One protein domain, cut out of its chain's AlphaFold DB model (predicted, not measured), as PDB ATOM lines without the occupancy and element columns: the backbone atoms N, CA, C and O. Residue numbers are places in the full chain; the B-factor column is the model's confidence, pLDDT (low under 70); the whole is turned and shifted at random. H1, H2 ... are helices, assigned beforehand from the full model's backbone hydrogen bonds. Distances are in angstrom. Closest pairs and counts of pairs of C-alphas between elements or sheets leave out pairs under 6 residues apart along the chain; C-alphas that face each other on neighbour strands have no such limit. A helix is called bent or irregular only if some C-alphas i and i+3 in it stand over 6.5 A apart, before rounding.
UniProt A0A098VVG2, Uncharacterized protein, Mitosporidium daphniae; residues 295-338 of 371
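What this domain is: This is residues 295 to 338 of the 371 residues of an uncharacterized protein of Mitosporidium daphniae (UniProt A0A098VVG2). What does the printed part look like, taken from its first residue? A short helix, H1, comes first, and an eight-residue link leads from it to the long, straight helix H2, so placed that the two make a wide, open V with no contact between them. H2 makes most of the length. How much is printed, and of what class is it? The printed part has 44 residues, with two named helices in the order H1, H2 and no named strand; the class is all helix. How spread out is it? It is extended, with a radius of gyration of the C-alphas of 16.9 A, and flat, spanning 49 by 25 by 9 A.

Where its parts are: Where is the first helix? H1 is residues 296 to 305, from C-alpha 296 at (24.164, -28.896, -46.753) to C-alpha 305 at (32.435, -19.825, -53.840). Where is the second? H2 is residues 314 to 338 and measures 35.7 A from first to last C-alpha. It begins at C-alpha 314 at (41.657, -12.523, -37.063) and ends at C-alpha 338 at (18.069, 3.039, -15.249).

How they stand to each other: How do H1 and H2 stand to each other? They are apart, with no C-alpha of the one within 8 A of the other. Which residues stand free? Among them are residues 295 to 302, of which 296 to 302 belong to H1, and residues 321 to 338, which belong to H2. Are the helix backbones well formed? In H1 and H2 every O i to N i+4 pair is within hydrogen-bond range, and neither helix is bent.

The domain as a whole: How far does it reach? The two C-alphas farthest apart, those of Asp 297 and Lys 337, are 48.9 A apart. Is there a cut or a long link? The printed part has no cut, and the link from H1 to H2 is short, with 8 residues. Where is confidence low? The mean pLDDT of the printed part is 72.6, and 15 residues are under 70, among them residues 307 to 315.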
ATOM      1  N   ASN A 295      20.037 -29.021 -47.706       81.88
ATOM      2  CA  ASN A 295      20.697 -27.758 -48.067       81.88
ATOM      3  C   ASN A 295      22.203 -27.719 -47.743       81.88
ATOM      4  O   ASN A 295      22.859 -26.723 -48.051       81.88
ATOM      5  N   VAL A 296      22.746 -28.784 -47.139       81.31
ATOM      6  CA  VAL A 296      24.164 -28.896 -46.753       81.31
ATOM      7  C   VAL A 296      25.078 -28.670 -47.954       81.31
ATOM      8  O   VAL A 296      25.964 -27.825 -47.876       81.31
ATOM      9  N   ASP A 297      24.838 -29.361 -49.069       82.62
ATOM     10  CA  ASP A 297      25.720 -29.288 -50.239       82.62
ATOM     11  C   ASP A 297      25.706 -27.893 -50.878       82.62
ATOM     12  O   ASP A 297      26.756 -27.364 -51.227       82.62
ATOM     13  N   ALA A 298      24.537 -27.243 -50.932       82.00
ATOM     14  CA  ALA A 298      24.403 -25.876 -51.437       82.00
ATOM     15  C   ALA A 298      25.133 -24.851 -50.552       82.00
ATOM     16  O   ALA A 298      25.791 -23.955 -51.071       82.00
ATOM     17  N   LYS A 299      25.079 -25.006 -49.221       80.19
ATOM     18  CA  LYS A 299      25.810 -24.129 -48.288       80.19
ATOM     19  C   LYS A 299      27.316 -24.377 -48.293       80.19
ATOM     20  O   LYS A 299      28.086 -23.439 -48.113       80.19
ATOM     21  N   ILE A 300      27.748 -25.624 -48.492       80.31
ATOM     22  CA  ILE A 300      29.167 -25.953 -48.677       80.31
ATOM     23  C   ILE A 300      29.678 -25.298 -49.962       80.31
ATOM     24  O   ILE A 300      30.727 -24.660 -49.941       80.31
ATOM     25  N   GLN A 301      28.917 -25.403 -51.050       81.69
ATOM     26  CA  GLN A 301      29.239 -24.777 -52.328       81.69
ATOM     27  C   GLN A 301      29.309 -23.242 -52.200       81.69
ATOM     28  O   GLN A 301      30.298 -22.644 -52.609       81.69
ATOM     29  N   GLU A 302      28.332 -22.616 -51.535       81.56
ATOM     30  CA  GLU A 302      28.309 -21.171 -51.255       81.56
ATOM     31  C   GLU A 302      29.520 -20.712 -50.421       81.56
ATOM     32  O   GLU A 302      30.105 -19.665 -50.700       81.56
ATOM     33  N   ALA A 303      29.940 -21.505 -49.429       75.81
ATOM     34  CA  ALA A 303      31.123 -21.219 -48.615       75.81
ATOM     35  C   ALA A 303      32.441 -21.370 -49.398       75.81
ATOM     36  O   ALA A 303      33.407 -20.657 -49.118       75.81
ATOM     37  N   ILE A 304      32.487 -22.282 -50.376       77.94
ATOM     38  CA  ILE A 304      33.631 -22.460 -51.282       77.94
ATOM     39  C   ILE A 304      33.696 -21.313 -52.302       77.94
ATOM     40  O   ILE A 304      34.783 -20.810 -52.583       77.94
ATOM     41  N   GLU A 305      32.548 -20.891 -52.837       82.12
ATOM     42  CA  GLU A 305      32.435 -19.825 -53.840       82.12
ATOM     43  C   GLU A 305      32.644 -18.427 -53.236       82.12
ATOM     44  O   GLU A 305      33.232 -17.561 -53.886       82.12
ATOM     45  N   ASN A 306      32.256 -18.221 -51.971       74.19
ATOM     46  CA  ASN A 306      32.436 -16.968 -51.232       74.19
ATOM     47  C   ASN A 306      33.307 -17.158 -49.972       74.19
ATOM     48  O   ASN A 306      32.820 -16.992 -48.844       74.19
ATOM     49  N   PRO A 307      34.617 -17.441 -50.121       63.50
ATOM     50  CA  PRO A 307      35.501 -17.753 -48.996       63.50
ATOM     51  C   PRO A 307      35.702 -16.578 -48.024       63.50
ATOM     52  O   PRO A 307      36.107 -16.784 -46.883       63.50
ATOM     53  N   THR A 308      35.396 -15.342 -48.431       57.44
ATOM     54  CA  THR A 308      35.481 -14.133 -47.589       57.44
ATOM     55  C   THR A 308      34.369 -14.029 -46.542       57.44
ATOM     56  O   THR A 308      34.534 -13.301 -45.570       57.44
ATOM     57  N   SER A 309      33.266 -14.776 -46.682       53.78
ATOM     58  CA  SER A 309      32.201 -14.821 -45.662       53.78
ATOM     59  C   SER A 309      32.598 -15.623 -44.412       53.78
ATOM     60  O   SER A 309      32.035 -15.408 -43.339       53.78
ATOM     61  N   PHE A 310      33.614 -16.489 -44.527       52.09
ATOM     62  CA  PHE A 310      34.142 -17.300 -43.424       52.09
ATOM     63  C   PHE A 310      35.621 -17.035 -43.100       52.09
ATOM     64  O   PHE A 310      36.043 -17.310 -41.979       52.09
ATOM     65  N   ASN A 311      36.396 -16.439 -44.013       52.91
ATOM     66  CA  ASN A 311      37.718 -15.878 -43.716       52.91
ATOM     67  C   ASN A 311      37.596 -14.405 -43.321       52.91
ATOM     68  O   ASN A 311      38.093 -13.517 -44.013       52.91
ATOM     69  N   VAL A 312      36.951 -14.141 -42.186       58.41
ATOM     70  CA  VAL A 312      37.165 -12.867 -41.502       58.41
ATOM     71  C   VAL A 312      38.588 -12.933 -40.933       58.41
ATOM     72  O   VAL A 312      38.859 -13.821 -40.118       58.41
ATOM     73  N   PRO A 313      39.530 -12.073 -41.365       66.38
ATOM     74  CA  PRO A 313      40.873 -12.071 -40.802       66.38
ATOM     75  C   PRO A 313      40.782 -11.881 -39.285       66.38
ATOM     76  O   PRO A 313      39.887 -11.197 -38.781       66.38
ATOM     77  N   VAL A 314      41.694 -12.506 -38.538       64.56
ATOM     78  CA  VAL A 314      41.657 -12.523 -37.063       64.56
ATOM     79  C   VAL A 314      41.554 -11.101 -36.491       64.56
ATOM     80  O   VAL A 314      40.867 -10.892 -35.488       64.56
ATOM     81  N   GLU A 315      42.142 -10.099 -37.156       69.50
ATOM     82  CA  GLU A 315      42.010  -8.697 -36.751       69.50
ATOM     83  C   GLU A 315      40.579  -8.145 -36.863       69.50
ATOM     84  O   GLU A 315      40.169  -7.331 -36.034       69.50
ATOM     85  N   GLU A 316      39.799  -8.559 -37.861       71.69
ATOM     86  CA  GLU A 316      38.404  -8.136 -38.004       71.69
ATOM     87  C   GLU A 316      37.475  -8.859 -37.029       71.69
ATOM     88  O   GLU A 316      36.591  -8.213 -36.461       71.69
ATOM     89  N   MET A 317      37.721 -10.142 -36.740       65.38
ATOM     90  CA  MET A 317      37.004 -10.858 -35.677       65.38
ATOM     91  C   MET A 317      37.230 -10.192 -34.316       65.38
ATOM     92  O   MET A 317      36.276  -9.946 -33.578       65.38
ATOM     93  N   LEU A 318      38.477  -9.819 -34.011       67.69
ATOM     94  CA  LEU A 318      38.817  -9.093 -32.787       67.69
ATOM     95  C   LEU A 318      38.159  -7.709 -32.742       67.69
ATOM     96  O   LEU A 318      37.637  -7.321 -31.699       67.69
ATOM     97  N   LYS A 319      38.104  -6.976 -33.862       75.06
ATOM     98  CA  LYS A 319      37.389  -5.687 -33.939       75.06
ATOM     99  C   LYS A 319      35.885  -5.840 -33.716       75.06
ATOM    100  O   LYS A 319      35.283  -4.995 -33.053       75.06
ATOM    101  N   GLN A 320      35.265  -6.884 -34.265       72.56
ATOM    102  CA  GLN A 320      33.842  -7.160 -34.061       72.56
ATOM    103  C   GLN A 320      33.552  -7.571 -32.616       72.56
ATOM    104  O   GLN A 320      32.598  -7.066 -32.023       72.56
ATOM    105  N   GLN A 321      34.409  -8.400 -32.023       71.94
ATOM    106  CA  GLN A 321      34.294  -8.806 -30.625       71.94
ATOM    107  C   GLN A 321      34.477  -7.616 -29.675       71.94
ATOM    108  O   GLN A 321      33.654  -7.411 -28.790       71.94
ATOM    109  N   TYR A 322      35.455  -6.745 -29.936       78.50
ATOM    110  CA  TYR A 322      35.663  -5.527 -29.151       78.50
ATOM    111  C   TYR A 322      34.481  -4.551 -29.258       78.50
ATOM    112  O   TYR A 322      34.068  -3.951 -28.266       78.50
ATOM    113  N   LYS A 323      33.881  -4.419 -30.452       79.94
ATOM    114  CA  LYS A 323      32.639  -3.649 -30.639       79.94
ATOM    115  C   LYS A 323      31.477  -4.257 -29.855       79.94
ATOM    116  O   LYS A 323      30.727  -3.511 -29.229       79.94
ATOM    117  N   ALA A 324      31.327  -5.580 -29.872       74.50
ATOM    118  CA  ALA A 324      30.285  -6.271 -29.119       74.50
ATOM    119  C   ALA A 324      30.460  -6.082 -27.602       74.50
ATOM    120  O   ALA A 324      29.486  -5.756 -26.924       74.50
ATOM    121  N   ASP A 325      31.689  -6.178 -27.092       78.00
ATOM    122  CA  ASP A 325      32.010  -5.969 -25.676       78.00
ATOM    123  C   ASP A 325      31.779  -4.515 -25.241       78.00
ATOM    124  O   ASP A 325      31.194  -4.266 -24.183       78.00
ATOM    125  N   MET A 326      32.137  -3.538 -26.083       81.56
ATOM    126  CA  MET A 326      31.811  -2.126 -25.851       81.56
ATOM    127  C   MET A 326      30.300  -1.884 -25.794       81.56
ATOM    128  O   MET A 326      29.818  -1.181 -24.905       81.56
ATOM    129  N   ILE A 327      29.540  -2.463 -26.728       79.38
ATOM    130  CA  ILE A 327      28.078  -2.340 -26.753       79.38
ATOM    131  C   ILE A 327      27.479  -3.000 -25.507       79.38
ATOM    132  O   ILE A 327      26.607  -2.420 -24.863       79.38
ATOM    133  N   PHE A 328      27.969  -4.179 -25.122       68.56
ATOM    134  CA  PHE A 328      27.504  -4.893 -23.935       68.56
ATOM    135  C   PHE A 328      27.807  -4.123 -22.641       68.56
ATOM    136  O   PHE A 328      26.954  -4.041 -21.753       68.56
ATOM    137  N   SER A 329      28.985  -3.503 -22.553       77.38
ATOM    138  CA  SER A 329      29.372  -2.625 -21.446       77.38
ATOM    139  C   SER A 329      28.485  -1.377 -21.378       77.38
ATOM    140  O   SER A 329      27.917  -1.090 -20.324       77.38
ATOM    141  N   ALA A 330      28.247  -0.706 -22.508       79.56
ATOM    142  CA  ALA A 330      27.377   0.468 -22.578       79.56
ATOM    143  C   ALA A 330      25.916   0.143 -22.219       79.56
ATOM    144  O   ALA A 330      25.252   0.918 -21.527       79.56
ATOM    145  N   ILE A 331      25.409  -1.018 -22.651       73.44
ATOM    146  CA  ILE A 331      24.076  -1.504 -22.273       73.44
ATOM    147  C   ILE A 331      24.028  -1.814 -20.776       73.44
ATOM    148  O   ILE A 331      23.074  -1.409 -20.117       73.44
ATOM    149  N   SER A 332      25.049  -2.475 -20.226       68.56
ATOM    150  CA  SER A 332      25.122  -2.786 -18.791       68.56
ATOM    151  C   SER A 332      25.143  -1.513 -17.942       68.56
ATOM    152  O   SER A 332      24.358  -1.392 -17.006       68.56
ATOM    153  N   GLU A 333      25.931  -0.504 -18.324       78.00
ATOM    154  CA  GLU A 333      25.924   0.801 -17.654       78.00
ATOM    155  C   GLU A 333      24.583   1.533 -17.782       78.00
ATOM    156  O   GLU A 333      24.127   2.174 -16.832       78.00
ATOM    157  N   ALA A 334      23.935   1.465 -18.947       72.44
ATOM    158  CA  ALA A 334      22.622   2.071 -19.148       72.44
ATOM    159  C   ALA A 334      21.536   1.370 -18.316       72.44
ATOM    160  O   ALA A 334      20.609   2.026 -17.832       72.44
ATOM    161  N   VAL A 335      21.654   0.054 -18.129       70.38
ATOM    162  CA  VAL A 335      20.784  -0.743 -17.258       70.38
ATOM    163  C   VAL A 335      21.037  -0.400 -15.791       70.38
ATOM    164  O   VAL A 335      20.072  -0.136 -15.075       70.38
ATOM    165  N   ASP A 336      22.290  -0.293 -15.352       69.56
ATOM    166  CA  ASP A 336      22.640   0.104 -13.980       69.56
ATOM    167  C   ASP A 336      22.145   1.530 -13.663       69.56
ATOM    168  O   ASP A 336      21.527   1.769 -12.622       69.56
ATOM    169  N   LYS A 337      22.296   2.471 -14.608       72.06
ATOM    170  CA  LYS A 337      21.786   3.852 -14.488       72.06
ATOM    171  C   LYS A 337      20.254   3.926 -14.463       72.06
ATOM    172  O   LYS A 337      19.704   4.759 -13.749       72.06
ATOM    173  N   LYS A 338      19.548   3.071 -15.218       69.88
ATOM    174  CA  LYS A 338      18.069   3.039 -15.249       69.88
ATOM    175  C   LYS A 338      17.443   2.286 -14.081       69.88
ATOM    176  O   LYS A 338      16.320   2.600 -13.701       69.88
TER     177      LYS A 338